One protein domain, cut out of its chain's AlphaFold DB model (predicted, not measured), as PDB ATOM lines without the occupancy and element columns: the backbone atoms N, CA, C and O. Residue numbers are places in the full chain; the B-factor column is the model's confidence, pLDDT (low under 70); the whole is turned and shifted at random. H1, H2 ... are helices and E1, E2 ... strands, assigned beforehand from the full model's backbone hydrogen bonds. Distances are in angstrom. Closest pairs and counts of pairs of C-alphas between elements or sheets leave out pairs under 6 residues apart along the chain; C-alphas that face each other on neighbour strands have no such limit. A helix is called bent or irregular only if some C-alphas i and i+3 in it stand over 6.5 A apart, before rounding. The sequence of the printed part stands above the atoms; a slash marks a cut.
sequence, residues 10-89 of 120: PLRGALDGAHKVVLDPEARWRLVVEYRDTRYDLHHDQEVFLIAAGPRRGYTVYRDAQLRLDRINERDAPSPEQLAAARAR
ATOM      1  N   PRO A  10     149.338 225.728 209.279       94.19
ATOM      2  CA  PRO A  10     148.701 224.897 208.269       94.19
ATOM      3  C   PRO A  10     147.372 224.330 208.778       94.19
ATOM      4  O   PRO A  10     147.228 223.944 209.946       94.19
ATOM      5  N   LEU A  11     146.382 224.306 207.891       93.69
ATOM      6  CA  LEU A  11     145.103 223.634 208.089       93.69
ATOM      7  C   LEU A  11     145.159 222.218 207.505       93.69
ATOM      8  O   LEU A  11     146.067 221.873 206.757       93.69
ATOM      9  N   ARG A  12     144.206 221.374 207.912       92.44
ATOM     10  CA  ARG A  12     144.116 219.955 207.536       92.44
ATOM     11  C   ARG A  12     142.700 219.605 207.084       92.44
ATOM     12  O   ARG A  12     141.753 220.340 207.376       92.44
ATOM     13  N   GLY A  13     142.552 218.451 206.435       91.75
ATOM     14  CA  GLY A  13     141.263 217.948 205.955       91.75
ATOM     15  C   GLY A  13     140.770 218.747 204.751       91.75
ATOM     16  O   GLY A  13     141.530 219.000 203.827       91.75
ATOM     17  N   ALA A  14     139.516 219.195 204.777       91.75
ATOM     18  CA  ALA A  14     138.908 219.944 203.672       91.75
ATOM     19  C   ALA A  14     139.617 221.276 203.326       91.75
ATOM     20  O   ALA A  14     139.411 221.832 202.253       91.75
ATOM     21  N   LEU A  15     140.464 221.790 204.223       93.94
ATOM     22  CA  LEU A  15     141.277 222.992 204.012       93.94
ATOM     23  C   LEU A  15     142.782 222.683 203.944       93.94
ATOM     24  O   LEU A  15     143.590 223.565 204.222       93.94
ATOM     25  N   ASP A  16     143.178 221.447 203.626       94.50
ATOM     26  CA  ASP A  16     144.593 221.123 203.405       94.50
ATOM     27  C   ASP A  16     145.172 221.996 202.268       94.50
ATOM     28  O   ASP A  16     144.475 222.331 201.305       94.50
ATOM     29  N   GLY A  17     146.412 222.458 202.449       92.75
ATOM     30  CA  GLY A  17     147.058 223.477 201.607       92.75
ATOM     31  C   GLY A  17     146.779 224.934 202.012       92.75
ATOM     32  O   GLY A  17     147.575 225.820 201.701       92.75
ATOM     33  N   ALA A  18     145.711 225.200 202.771       95.25
ATOM     34  CA  ALA A  18     145.449 226.523 203.335       95.25
ATOM     35  C   ALA A  18     146.085 226.692 204.727       95.25
ATOM     36  O   ALA A  18     146.407 225.730 205.427       95.25
ATOM     37  N   HIS A  19     146.226 227.941 205.165       96.00
ATOM     38  CA  HIS A  19     146.782 228.318 206.459       96.00
ATOM     39  C   HIS A  19     145.830 229.249 207.204       96.00
ATOM     40  O   HIS A  19     145.107 230.036 206.594       96.00
ATOM     41  N   LYS A  20     145.840 229.187 208.537       95.38
ATOM     42  CA  LYS A  20     145.137 230.140 209.400       95.38
ATOM     43  C   LYS A  20     146.107 231.168 209.973       95.38
ATOM     44  O   LYS A  20     147.171 230.803 210.467       95.38
ATOM     45  N   VAL A  21     145.676 232.421 210.017       94.25
ATOM     46  CA  VAL A  21     146.360 233.502 210.739       94.25
ATOM     47  C   VAL A  21     145.429 234.000 211.835       94.25
ATOM     48  O   VAL A  21     144.248 234.226 211.575       94.25
ATOM     49  N   VAL A  22     145.924 234.130 213.065       93.25
ATOM     50  CA  VAL A  22     145.166 234.706 214.187       93.25
ATOM     51  C   VAL A  22     145.403 236.212 214.203       93.25
ATOM     52  O   VAL A  22     146.550 236.647 214.155       93.25
ATOM     53  N   LEU A  23     144.328 237.001 214.225       89.75
ATOM     54  CA  LEU A  23     144.413 238.455 214.031       89.75
ATOM     55  C   LEU A  23     144.429 239.267 215.324       89.75
ATOM     56  O   LEU A  23     144.853 240.420 215.321       89.75
ATOM     57  N   ASP A  24     143.942 238.686 216.411       89.56
ATOM     58  CA  ASP A  24     143.747 239.362 217.684       89.56
ATOM     59  C   ASP A  24     144.267 238.514 218.855       89.56
ATOM     60  O   ASP A  24     144.251 237.281 218.767       89.56
ATOM     61  N   PRO A  25     144.679 239.143 219.972       88.44
ATOM     62  CA  PRO A  25     145.174 238.425 221.149       88.44
ATOM     63  C   PRO A  25     144.153 237.454 221.758       88.44
ATOM     64  O   PRO A  25     144.527 236.401 222.263       88.44
ATOM     65  N   GLU A  26     142.854 237.774 221.676       92.06
ATOM     66  CA  GLU A  26     141.769 236.912 222.173       92.06
ATOM     67  C   GLU A  26     141.489 235.720 221.238       92.06
ATOM     68  O   GLU A  26     140.644 234.869 221.528       92.06
ATOM     69  N   ALA A  27     142.181 235.648 220.097       90.25
ATOM     70  CA  ALA A  27     141.983 234.662 219.052       90.25
ATOM     71  C   ALA A  27     140.507 234.504 218.651       90.25
ATOM     72  O   ALA A  27     140.018 233.378 218.464       90.25
ATOM     73  N   ARG A  28     139.784 235.613 218.500       93.88
ATOM     74  CA  ARG A  28     138.383 235.651 218.058       93.88
ATOM     75  C   ARG A  28     138.251 235.753 216.550       93.88
ATOM     76  O   ARG A  28     137.284 235.220 216.009       93.88
ATOM     77  N   TRP A  29     139.224 236.350 215.881       94.00
ATOM     78  CA  TRP A  29     139.268 236.617 214.452       94.00
ATOM     79  C   TRP A  29     140.419 235.879 213.787       94.00
ATOM     80  O   TRP A  29     141.504 235.704 214.350       94.00
ATOM     81  N   ARG A  30     140.160 235.393 212.574       95.50
ATOM     82  CA  ARG A  30     141.138 234.667 211.771       95.50
ATOM     83  C   ARG A  30     141.067 235.066 210.310       95.50
ATOM     84  O   ARG A  30     139.998 235.419 209.813       95.50
ATOM     85  N   LEU A  31     142.198 234.909 209.637       96.44
ATOM     86  CA  LEU A  31     142.265 234.764 208.189       96.44
ATOM     87  C   LEU A  31     142.469 233.294 207.830       96.44
ATOM     88  O   LEU A  31     143.094 232.552 208.590       96.44
ATOM     89  N   VAL A  32     141.974 232.907 206.659       96.50
ATOM     90  CA  VAL A  32     142.337 231.683 205.947       96.50
ATOM     91  C   VAL A  32     142.959 232.094 204.620       96.50
ATOM     92  O   VAL A  32     142.331 232.828 203.854       96.50
ATOM     93  N   VAL A  33     144.188 231.651 204.373       95.75
ATOM     94  CA  VAL A  33     145.002 232.056 203.220       95.75
ATOM     95  C   VAL A  33     145.634 230.849 202.532       95.75
ATOM     96  O   VAL A  33     145.872 229.827 203.172       95.75
ATOM     97  N   GLU A  34     145.938 230.973 201.248       94.38
ATOM     98  CA  GLU A  34     146.817 230.061 200.507       94.38
ATOM     99  C   GLU A  34     148.057 230.834 200.049       94.38
ATOM    100  O   GLU A  34     147.940 231.970 199.593       94.38
ATOM    101  N   TYR A  35     149.232 230.221 200.165       90.19
ATOM    102  CA  TYR A  35     150.446 230.724 199.526       90.19
ATOM    103  C   TYR A  35     150.509 230.133 198.125       90.19
ATOM    104  O   TYR A  35     150.367 228.919 197.965       90.19
ATOM    105  N   ARG A  36     150.656 230.983 197.114       88.88
ATOM    106  CA  ARG A  36     150.707 230.570 195.710       88.88
ATOM    107  C   ARG A  36     151.915 231.206 195.055       88.88
ATOM    108  O   ARG A  36     152.310 232.299 195.448       88.88
ATOM    109  N   ASP A  37     152.481 230.535 194.064       87.88
ATOM    110  CA  ASP A  37     153.537 231.143 193.260       87.88
ATOM    111  C   ASP A  37     152.972 232.364 192.537       87.88
ATOM    112  O   ASP A  37     151.840 232.333 192.029       87.88
ATOM    113  N   THR A  38     153.746 233.448 192.515       79.38
ATOM    114  CA  THR A  38     153.327 234.642 191.786       79.38
ATOM    115  C   THR A  38     153.150 234.301 190.305       79.38
ATOM    116  O   THR A  38     154.005 233.684 189.670       79.38
ATOM    117  N   ARG A  39     152.015 234.698 189.724       71.19
ATOM    118  CA  ARG A  39     151.789 234.594 188.269       71.19
ATOM    119  C   ARG A  39     152.342 235.789 187.501       71.19
ATOM    120  O   ARG A  39     152.288 235.808 186.273       71.19
ATOM    121  N   TYR A  40     152.822 236.789 188.228       68.44
ATOM    122  CA  TYR A  40     153.324 238.044 187.702       68.44
ATOM    123  C   TYR A  40     154.793 238.195 188.070       68.44
ATOM    124  O   TYR A  40     155.218 237.716 189.120       68.44
ATOM    125  N   ASP A  41     155.541 238.899 187.226       64.50
ATOM    126  CA  ASP A  41     156.958 239.213 187.432       64.50
ATOM    127  C   ASP A  41     157.108 240.311 188.507       64.50
ATOM    128  O   ASP A  41     157.482 241.456 188.252       64.50
ATOM    129  N   LEU A  42     156.647 239.991 189.716       67.38
ATOM    130  CA  LEU A  42     156.697 240.830 190.903       67.38
ATOM    131  C   LEU A  42     157.953 240.479 191.705       67.38
ATOM    132  O   LEU A  42     158.437 239.354 191.664       67.38
ATOM    133  N   HIS A  43     158.442 241.425 192.508       78.62
ATOM    134  CA  HIS A  43     159.629 241.277 193.366       78.62
ATOM    135  C   HIS A  43     159.527 240.195 194.470       78.62
ATOM    136  O   HIS A  43     160.373 240.154 195.366       78.62
ATOM    137  N   HIS A  44     158.486 239.363 194.468       77.31
ATOM    138  CA  HIS A  44     158.224 238.343 195.476       77.31
ATOM    139  C   HIS A  44     157.866 237.024 194.800       77.31
ATOM    140  O   HIS A  44     156.969 236.996 193.964       77.31
ATOM    141  N   ASP A  45     158.500 235.934 195.232       81.69
ATOM    142  CA  ASP A  45     158.300 234.602 194.645       81.69
ATOM    143  C   ASP A  45     156.898 234.027 194.925       81.69
ATOM    144  O   ASP A  45     156.413 233.155 194.204       81.69
ATOM    145  N   GLN A  46     156.220 234.525 195.966       84.00
ATOM    146  CA  GLN A  46     154.916 234.031 196.400       84.00
ATOM    147  C   GLN A  46     153.930 235.156 196.712       84.00
ATOM    148  O   GLN A  46     154.276 236.182 197.300       84.00
ATOM    149  N   GLU A  47     152.666 234.908 196.382       87.69
ATOM    150  CA  GLU A  47     151.518 235.720 196.761       87.69
ATOM    151  C   GLU A  47     150.702 235.052 197.880       87.69
ATOM    152  O   GLU A  47     150.589 233.825 197.970       87.69
ATOM    153  N   VAL A  48     150.098 235.879 198.740       90.00
ATOM    154  CA  VAL A  48     149.146 235.426 199.762       90.00
ATOM    155  C   VAL A  48     147.734 235.618 199.231       90.00
ATOM    156  O   VAL A  48     147.203 236.729 199.211       90.00
ATOM    157  N   PHE A  49     147.094 234.525 198.838       92.38
ATOM    158  CA  PHE A  49     145.708 234.539 198.404       92.38
ATOM    159  C   PHE A  49     144.773 234.454 199.616       92.38
ATOM    160  O   PHE A  49     144.660 233.413 200.266       92.38
ATOM    161  N   LEU A  50     144.084 235.555 199.929       95.19
ATOM    162  CA  LEU A  50     143.091 235.590 201.002       95.19
ATOM    163  C   LEU A  50     141.800 234.880 200.577       95.19
ATOM    164  O   LEU A  50     141.095 235.329 199.679       95.19
ATOM    165  N   ILE A  51     141.447 233.812 201.290       96.62
ATOM    166  CA  ILE A  51     140.236 233.025 201.031       96.62
ATOM    167  C   ILE A  51     139.087 233.506 201.918       96.62
ATOM    168  O   ILE A  51     137.947 233.653 201.472       96.62
ATOM    169  N   ALA A  52     139.354 233.723 203.205       97.00
ATOM    170  CA  ALA A  52     138.340 234.146 204.160       97.00
ATOM    171  C   ALA A  52     138.930 234.976 205.293       97.00
ATOM    172  O   ALA A  52     140.027 234.703 205.768       97.00
ATOM    173  N   ALA A  53     138.153 235.938 205.776       96.38
ATOM    174  CA  ALA A  53     138.424 236.691 206.989       96.38
ATOM    175  C   ALA A  53     137.149 236.714 207.828       96.38
ATOM    176  O   ALA A  53     136.069 236.980 207.300       96.38
ATOM    177  N   GLY A  54     137.249 236.420 209.119       95.25
ATOM    178  CA  GLY A  54     136.060 236.420 209.959       95.25
ATOM    179  C   GLY A  54     136.267 235.872 211.362       95.25
ATOM    180  O   GLY A  54     137.371 235.454 211.732       95.25
ATOM    181  N   PRO A  55     135.190 235.853 212.163       94.12
ATOM    182  CA  PRO A  55     135.231 235.287 213.494       94.12
ATOM    183  C   PRO A  55     135.407 233.762 213.446       94.12
ATOM    184  O   PRO A  55     134.899 233.068 212.567       94.12
ATOM    185  N   ARG A  56     136.085 233.214 214.457       93.31
ATOM    186  CA  ARG A  56     136.179 231.762 214.701       93.31
ATOM    187  C   ARG A  56     134.933 231.201 215.376       93.31
ATOM    188  O   ARG A  56     134.754 229.985 215.406       93.31
ATOM    189  N   ARG A  57     134.088 232.056 215.960       91.50
ATOM    190  CA  ARG A  57     132.861 231.627 216.643       91.50
ATOM    191  C   ARG A  57     132.024 230.767 215.695       91.50
ATOM    192  O   ARG A  57     131.765 231.170 214.572       91.50
ATOM    193  N   GLY A  58     131.626 229.581 216.150       86.81
ATOM    194  CA  GLY A  58     130.846 228.653 215.326       86.81
ATOM    195  C   GLY A  58     131.572 228.168 214.067       86.81
ATOM    196  O   GLY A  58     130.911 227.734 213.135       86.81
ATOM    197  N   TYR A  59     132.906 228.273 214.017       90.06
ATOM    198  CA  TYR A  59     133.737 227.854 212.884       90.06
ATOM    199  C   TYR A  59     133.371 228.530 211.547       90.06
ATOM    200  O   TYR A  59     133.738 228.036 210.483       90.06
ATOM    201  N   THR A  60     132.708 229.693 211.588       90.69
ATOM    202  CA  THR A  60     132.163 230.359 210.392       90.69
ATOM    203  C   THR A  60     133.240 230.710 209.375       90.69
ATOM    204  O   THR A  60     133.076 230.409 208.202       90.69
ATOM    205  N   VAL A  61     134.387 231.241 209.816       95.19
ATOM    206  CA  VAL A  61     135.505 231.574 208.913       95.19
ATOM    207  C   VAL A  61     136.037 230.361 208.137       95.19
ATOM    208  O   VAL A  61     136.413 230.483 206.975       95.19
ATOM    209  N   TYR A  62     136.042 229.177 208.755       94.50
ATOM    210  CA  TYR A  62     136.506 227.950 208.109       94.50
ATOM    211  C   TYR A  62     135.457 227.391 207.157       94.50
ATOM    212  O   TYR A  62     135.802 226.968 206.059       94.50
ATOM    213  N   ARG A  63     134.180 227.441 207.546       92.44
ATOM    214  CA  ARG A  63     133.067 227.044 206.683       92.44
ATOM    215  C   ARG A  63     132.981 227.928 205.441       92.44
ATOM    216  O   ARG A  63     132.827 227.416 204.341       92.44
ATOM    217  N   ASP A  64     133.148 229.237 205.598       93.44
ATOM    218  CA  ASP A  64     133.189 230.170 204.471       93.44
ATOM    219  C   ASP A  64     134.366 229.866 203.539       93.44
ATOM    220  O   ASP A  64     134.212 229.908 202.320       93.44
ATOM    221  N   ALA A  65     135.533 229.524 204.096       95.44
ATOM    222  CA  ALA A  65     136.683 229.116 203.296       95.44
ATOM    223  C   ALA A  65     136.417 227.816 202.523       95.44
ATOM    224  O   ALA A  65     136.685 227.759 201.328       95.44
ATOM    225  N   GLN A  66     135.835 226.805 203.172       94.50
ATOM    226  CA  GLN A  66     135.455 225.544 202.527       94.50
ATOM    227  C   GLN A  66     134.478 225.780 201.372       94.50
ATOM    228  O   GLN A  66     134.677 225.247 200.287       94.50
ATOM    229  N   LEU A  67     133.463 226.625 201.583       92.31
ATOM    230  CA  LEU A  67     132.483 226.982 200.556       92.31
ATOM    231  C   LEU A  67     133.126 227.713 199.370       92.31
ATOM    232  O   LEU A  67     132.791 227.425 198.228       92.31
ATOM    233  N   ARG A  68     134.060 228.640 199.616       93.88
ATOM    234  CA  ARG A  68     134.759 229.373 198.542       93.88
ATOM    235  C   ARG A  68     135.742 228.511 197.754       93.88
ATOM    236  O   ARG A  68     136.035 228.840 196.612       93.88
ATOM    237  N   LEU A  69     136.255 227.445 198.364       92.81
ATOM    238  CA  LEU A  69     137.134 226.479 197.706       92.81
ATOM    239  C   LEU A  69     136.375 225.292 197.095       92.81
ATOM    240  O   LEU A  69     137.016 224.435 196.497       92.81
ATOM    241  N   ASP A  70     135.052 225.223 197.275       91.06
ATOM    242  CA  ASP A  70     134.215 224.058 196.952       91.06
ATOM    243  C   ASP A  70     134.728 222.744 197.582       91.06
ATOM    244  O   ASP A  70     134.633 221.652 197.030       91.06
ATOM    245  N   ARG A  71     135.312 222.856 198.781       88.81
ATOM    246  CA  ARG A  71     135.843 221.740 199.575       88.81
ATOM    247  C   ARG A  71     134.964 221.550 200.802       88.81
ATOM    248  O   ARG A  71     135.382 221.822 201.927       88.81
ATOM    249  N   ILE A  72     133.709 221.164 200.597       81.12
ATOM    250  CA  ILE A  72     132.782 220.939 201.711       81.12
ATOM    251  C   ILE A  72     133.181 219.650 202.422       81.12
ATOM    252  O   ILE A  72     133.247 218.582 201.820       81.12
ATOM    253  N   ASN A  73     133.440 219.748 203.722       71.50
ATOM    254  CA  ASN A  73     133.650 218.569 204.543       71.50
ATOM    255  C   ASN A  73     132.309 217.833 204.688       71.50
ATOM    256  O   ASN A  73     131.329 218.447 205.103       71.50
ATOM    257  N   GLU A  74     132.240 216.534 204.387       66.12
ATOM    258  CA  GLU A  74     130.980 215.768 204.457       66.12
ATOM    259  C   GLU A  74     130.343 215.808 205.856       66.12
ATOM    260  O   GLU A  74     129.124 215.788 205.991       66.12
ATOM    261  N   ARG A  75     131.162 215.952 206.906       64.56
ATOM    262  CA  ARG A  75     130.694 216.173 208.286       64.56
ATOM    263  C   ARG A  75     129.965 217.500 208.500       64.56
ATOM    264  O   ARG A  75     129.135 217.584 209.398       64.56
ATOM    265  N   ASP A  76     130.301 218.514 207.712       64.25
ATOM    266  CA  ASP A  76     129.712 219.854 207.769       64.25
ATOM    267  C   ASP A  76     128.586 220.024 206.731       64.25
ATOM    268  O   ASP A  76     127.937 221.076 206.674       64.25
ATOM    269  N   ALA A  77     128.327 218.991 205.916       68.44
ATOM    270  CA  ALA A  77     127.189 218.968 205.019       68.44
ATOM    271  C   ALA A  77     125.892 218.945 205.852       68.44
ATOM    272  O   ALA A  77     125.729 218.098 206.734       68.44
ATOM    273  N   PRO A  78     124.952 219.873 205.605       70.25
ATOM    274  CA  PRO A  78     123.677 219.881 206.309       70.25
ATOM    275  C   PRO A  78     122.932 218.564 206.086       70.25
ATOM    276  O   PRO A  78     122.799 218.107 204.948       70.25
ATOM    277  N   SER A  79     122.401 217.983 207.164       77.44
ATOM    278  CA  SER A  79     121.592 216.769 207.054       77.44
ATOM    279  C   SER A  79     120.374 217.018 206.147       77.44
ATOM    280  O   SER A  79     119.901 218.160 206.043       77.44
ATOM    281  N   PRO A  80     119.807 215.976 205.513       80.06
ATOM    282  CA  PRO A  80     118.595 216.120 204.707       80.06
ATOM    283  C   PRO A  80     117.456 216.831 205.456       80.06
ATOM    284  O   PRO A  80     116.744 217.648 204.870       80.06
ATOM    285  N   GLU A  81     117.332 216.592 206.764       82.50
ATOM    286  CA  GLU A  81     116.356 217.245 207.643       82.50
ATOM    287  C   GLU A  81     116.647 218.735 207.848       82.50
ATOM    288  O   GLU A  81     115.741 219.565 207.747       82.50
ATOM    289  N   GLN A  82     117.909 219.108 208.078       79.62
ATOM    290  CA  GLN A  82     118.315 220.512 208.190       79.62
ATOM    291  C   GLN A  82     118.068 221.264 206.879       79.62
ATOM    292  O   GLN A  82     117.578 222.398 206.892       79.62
ATOM    293  N   LEU A  83     118.344 220.616 205.744       82.31
ATOM    294  CA  LEU A  83     118.045 221.144 204.417       82.31
ATOM    295  C   LEU A  83     116.537 221.334 204.219       82.31
ATOM    296  O   LEU A  83     116.104 222.383 203.738       82.31
ATOM    297  N   ALA A  84     115.731 220.343 204.610       82.12
ATOM    298  CA  ALA A  84     114.276 220.405 204.535       82.12
ATOM    299  C   ALA A  84     113.717 221.533 205.416       82.12
ATOM    300  O   ALA A  84     112.905 222.330 204.945       82.12
ATOM    301  N   ALA A  85     114.209 221.678 206.648       83.44
ATOM    302  CA  ALA A  85     113.804 222.735 207.570       83.44
ATOM    303  C   ALA A  85     114.219 224.135 207.087       83.44
ATOM    304  O   ALA A  85     113.480 225.105 207.274       83.44
ATOM    305  N   ALA A  86     115.395 224.277 206.471       83.75
ATOM    306  CA  ALA A  86     115.825 225.532 205.857       83.75
ATOM    307  C   ALA A  86     114.966 225.880 204.629       83.75
ATOM    308  O   ALA A  86     114.503 227.013 204.501       83.75
ATOM    309  N   ARG A  87     114.677 224.896 203.766       80.25
ATOM    310  CA  ARG A  87     113.781 225.065 202.612       80.25
ATOM    311  C   ARG A  87     112.362 225.426 203.038       80.25
ATOM    312  O   ARG A  87     111.787 226.337 202.457       80.25
ATOM    313  N   ALA A  88     111.814 224.777 204.064       81.88
ATOM    314  CA  ALA A  88     110.475 225.067 204.578       81.88
ATOM    315  C   ALA A  88     110.336 226.517 205.071       81.88
ATOM    316  O   ALA A  88     109.281 227.124 204.892       81.88
ATOM    317  N   ARG A  89     111.417 227.075 205.637       78.12
ATOM    318  CA  ARG A  89     111.512 228.467 206.104       78.12
ATOM    319  C   ARG A  89     111.870 229.471 205.003       78.12
ATOM    320  O   ARG A  89     111.864 230.671 205.262       78.12
TER     321      ARG A  89
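Overview. This is residues 10 to 89 of the 120 residues of an uncharacterized protein of Streptomyces sp. Tu6071 (UniProt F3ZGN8). A strongly twisted antiparallel sheet, E1 - E2 - E3, has H1 packed on one face; beyond a long link, H2 sticks out with residues 80 to 85. The 80 printed residues include three named strands, then two named helices: mixed class, two layers, and a meander, each strand the antiparallel neighbour of the one before. The whole is loose, with a radius of gyration of the C-alphas of 15.6 A, spanning 53 by 31 by 22 A.

Along the chain. E3, residues 46 to 55, and E2, residues 29 to 37, each measure 26.1 A; E1 is residues 19 to 22, from (146.782, 228.318, 206.459). H1, residues 57 to 68, measures 18.3 A and is irregular: C-alphas 58 and 61 are 8.4 A apart. H2, residues 80 to 88, ends at (110.475, 225.067, 204.578).

Arrangement. Hairpin E2 and E3 has N 32 and O 52 at 2.8 A; hairpin E1 and E2 has N 21 and O 31 at 3.0 A. E3 bends by 51 degrees at residue 51. H1 is on the sheet at a height of 8.0 A; its closest C-alpha pair with E3 is Gly 54 and Val 61, 5.0 A. H1 has 6 of 8 O i to N i+4 pairs within hydrogen-bond range, H2 every one. H2 is apart from H1.

Size, cuts and confidence. The C-alphas farthest apart, His 43 and Ala 88, are 53.0 A apart. The printed part has no cut. The link H1 to H2 is long. Residues 40 to 42 and 74 to 77 have pLDDT under 70.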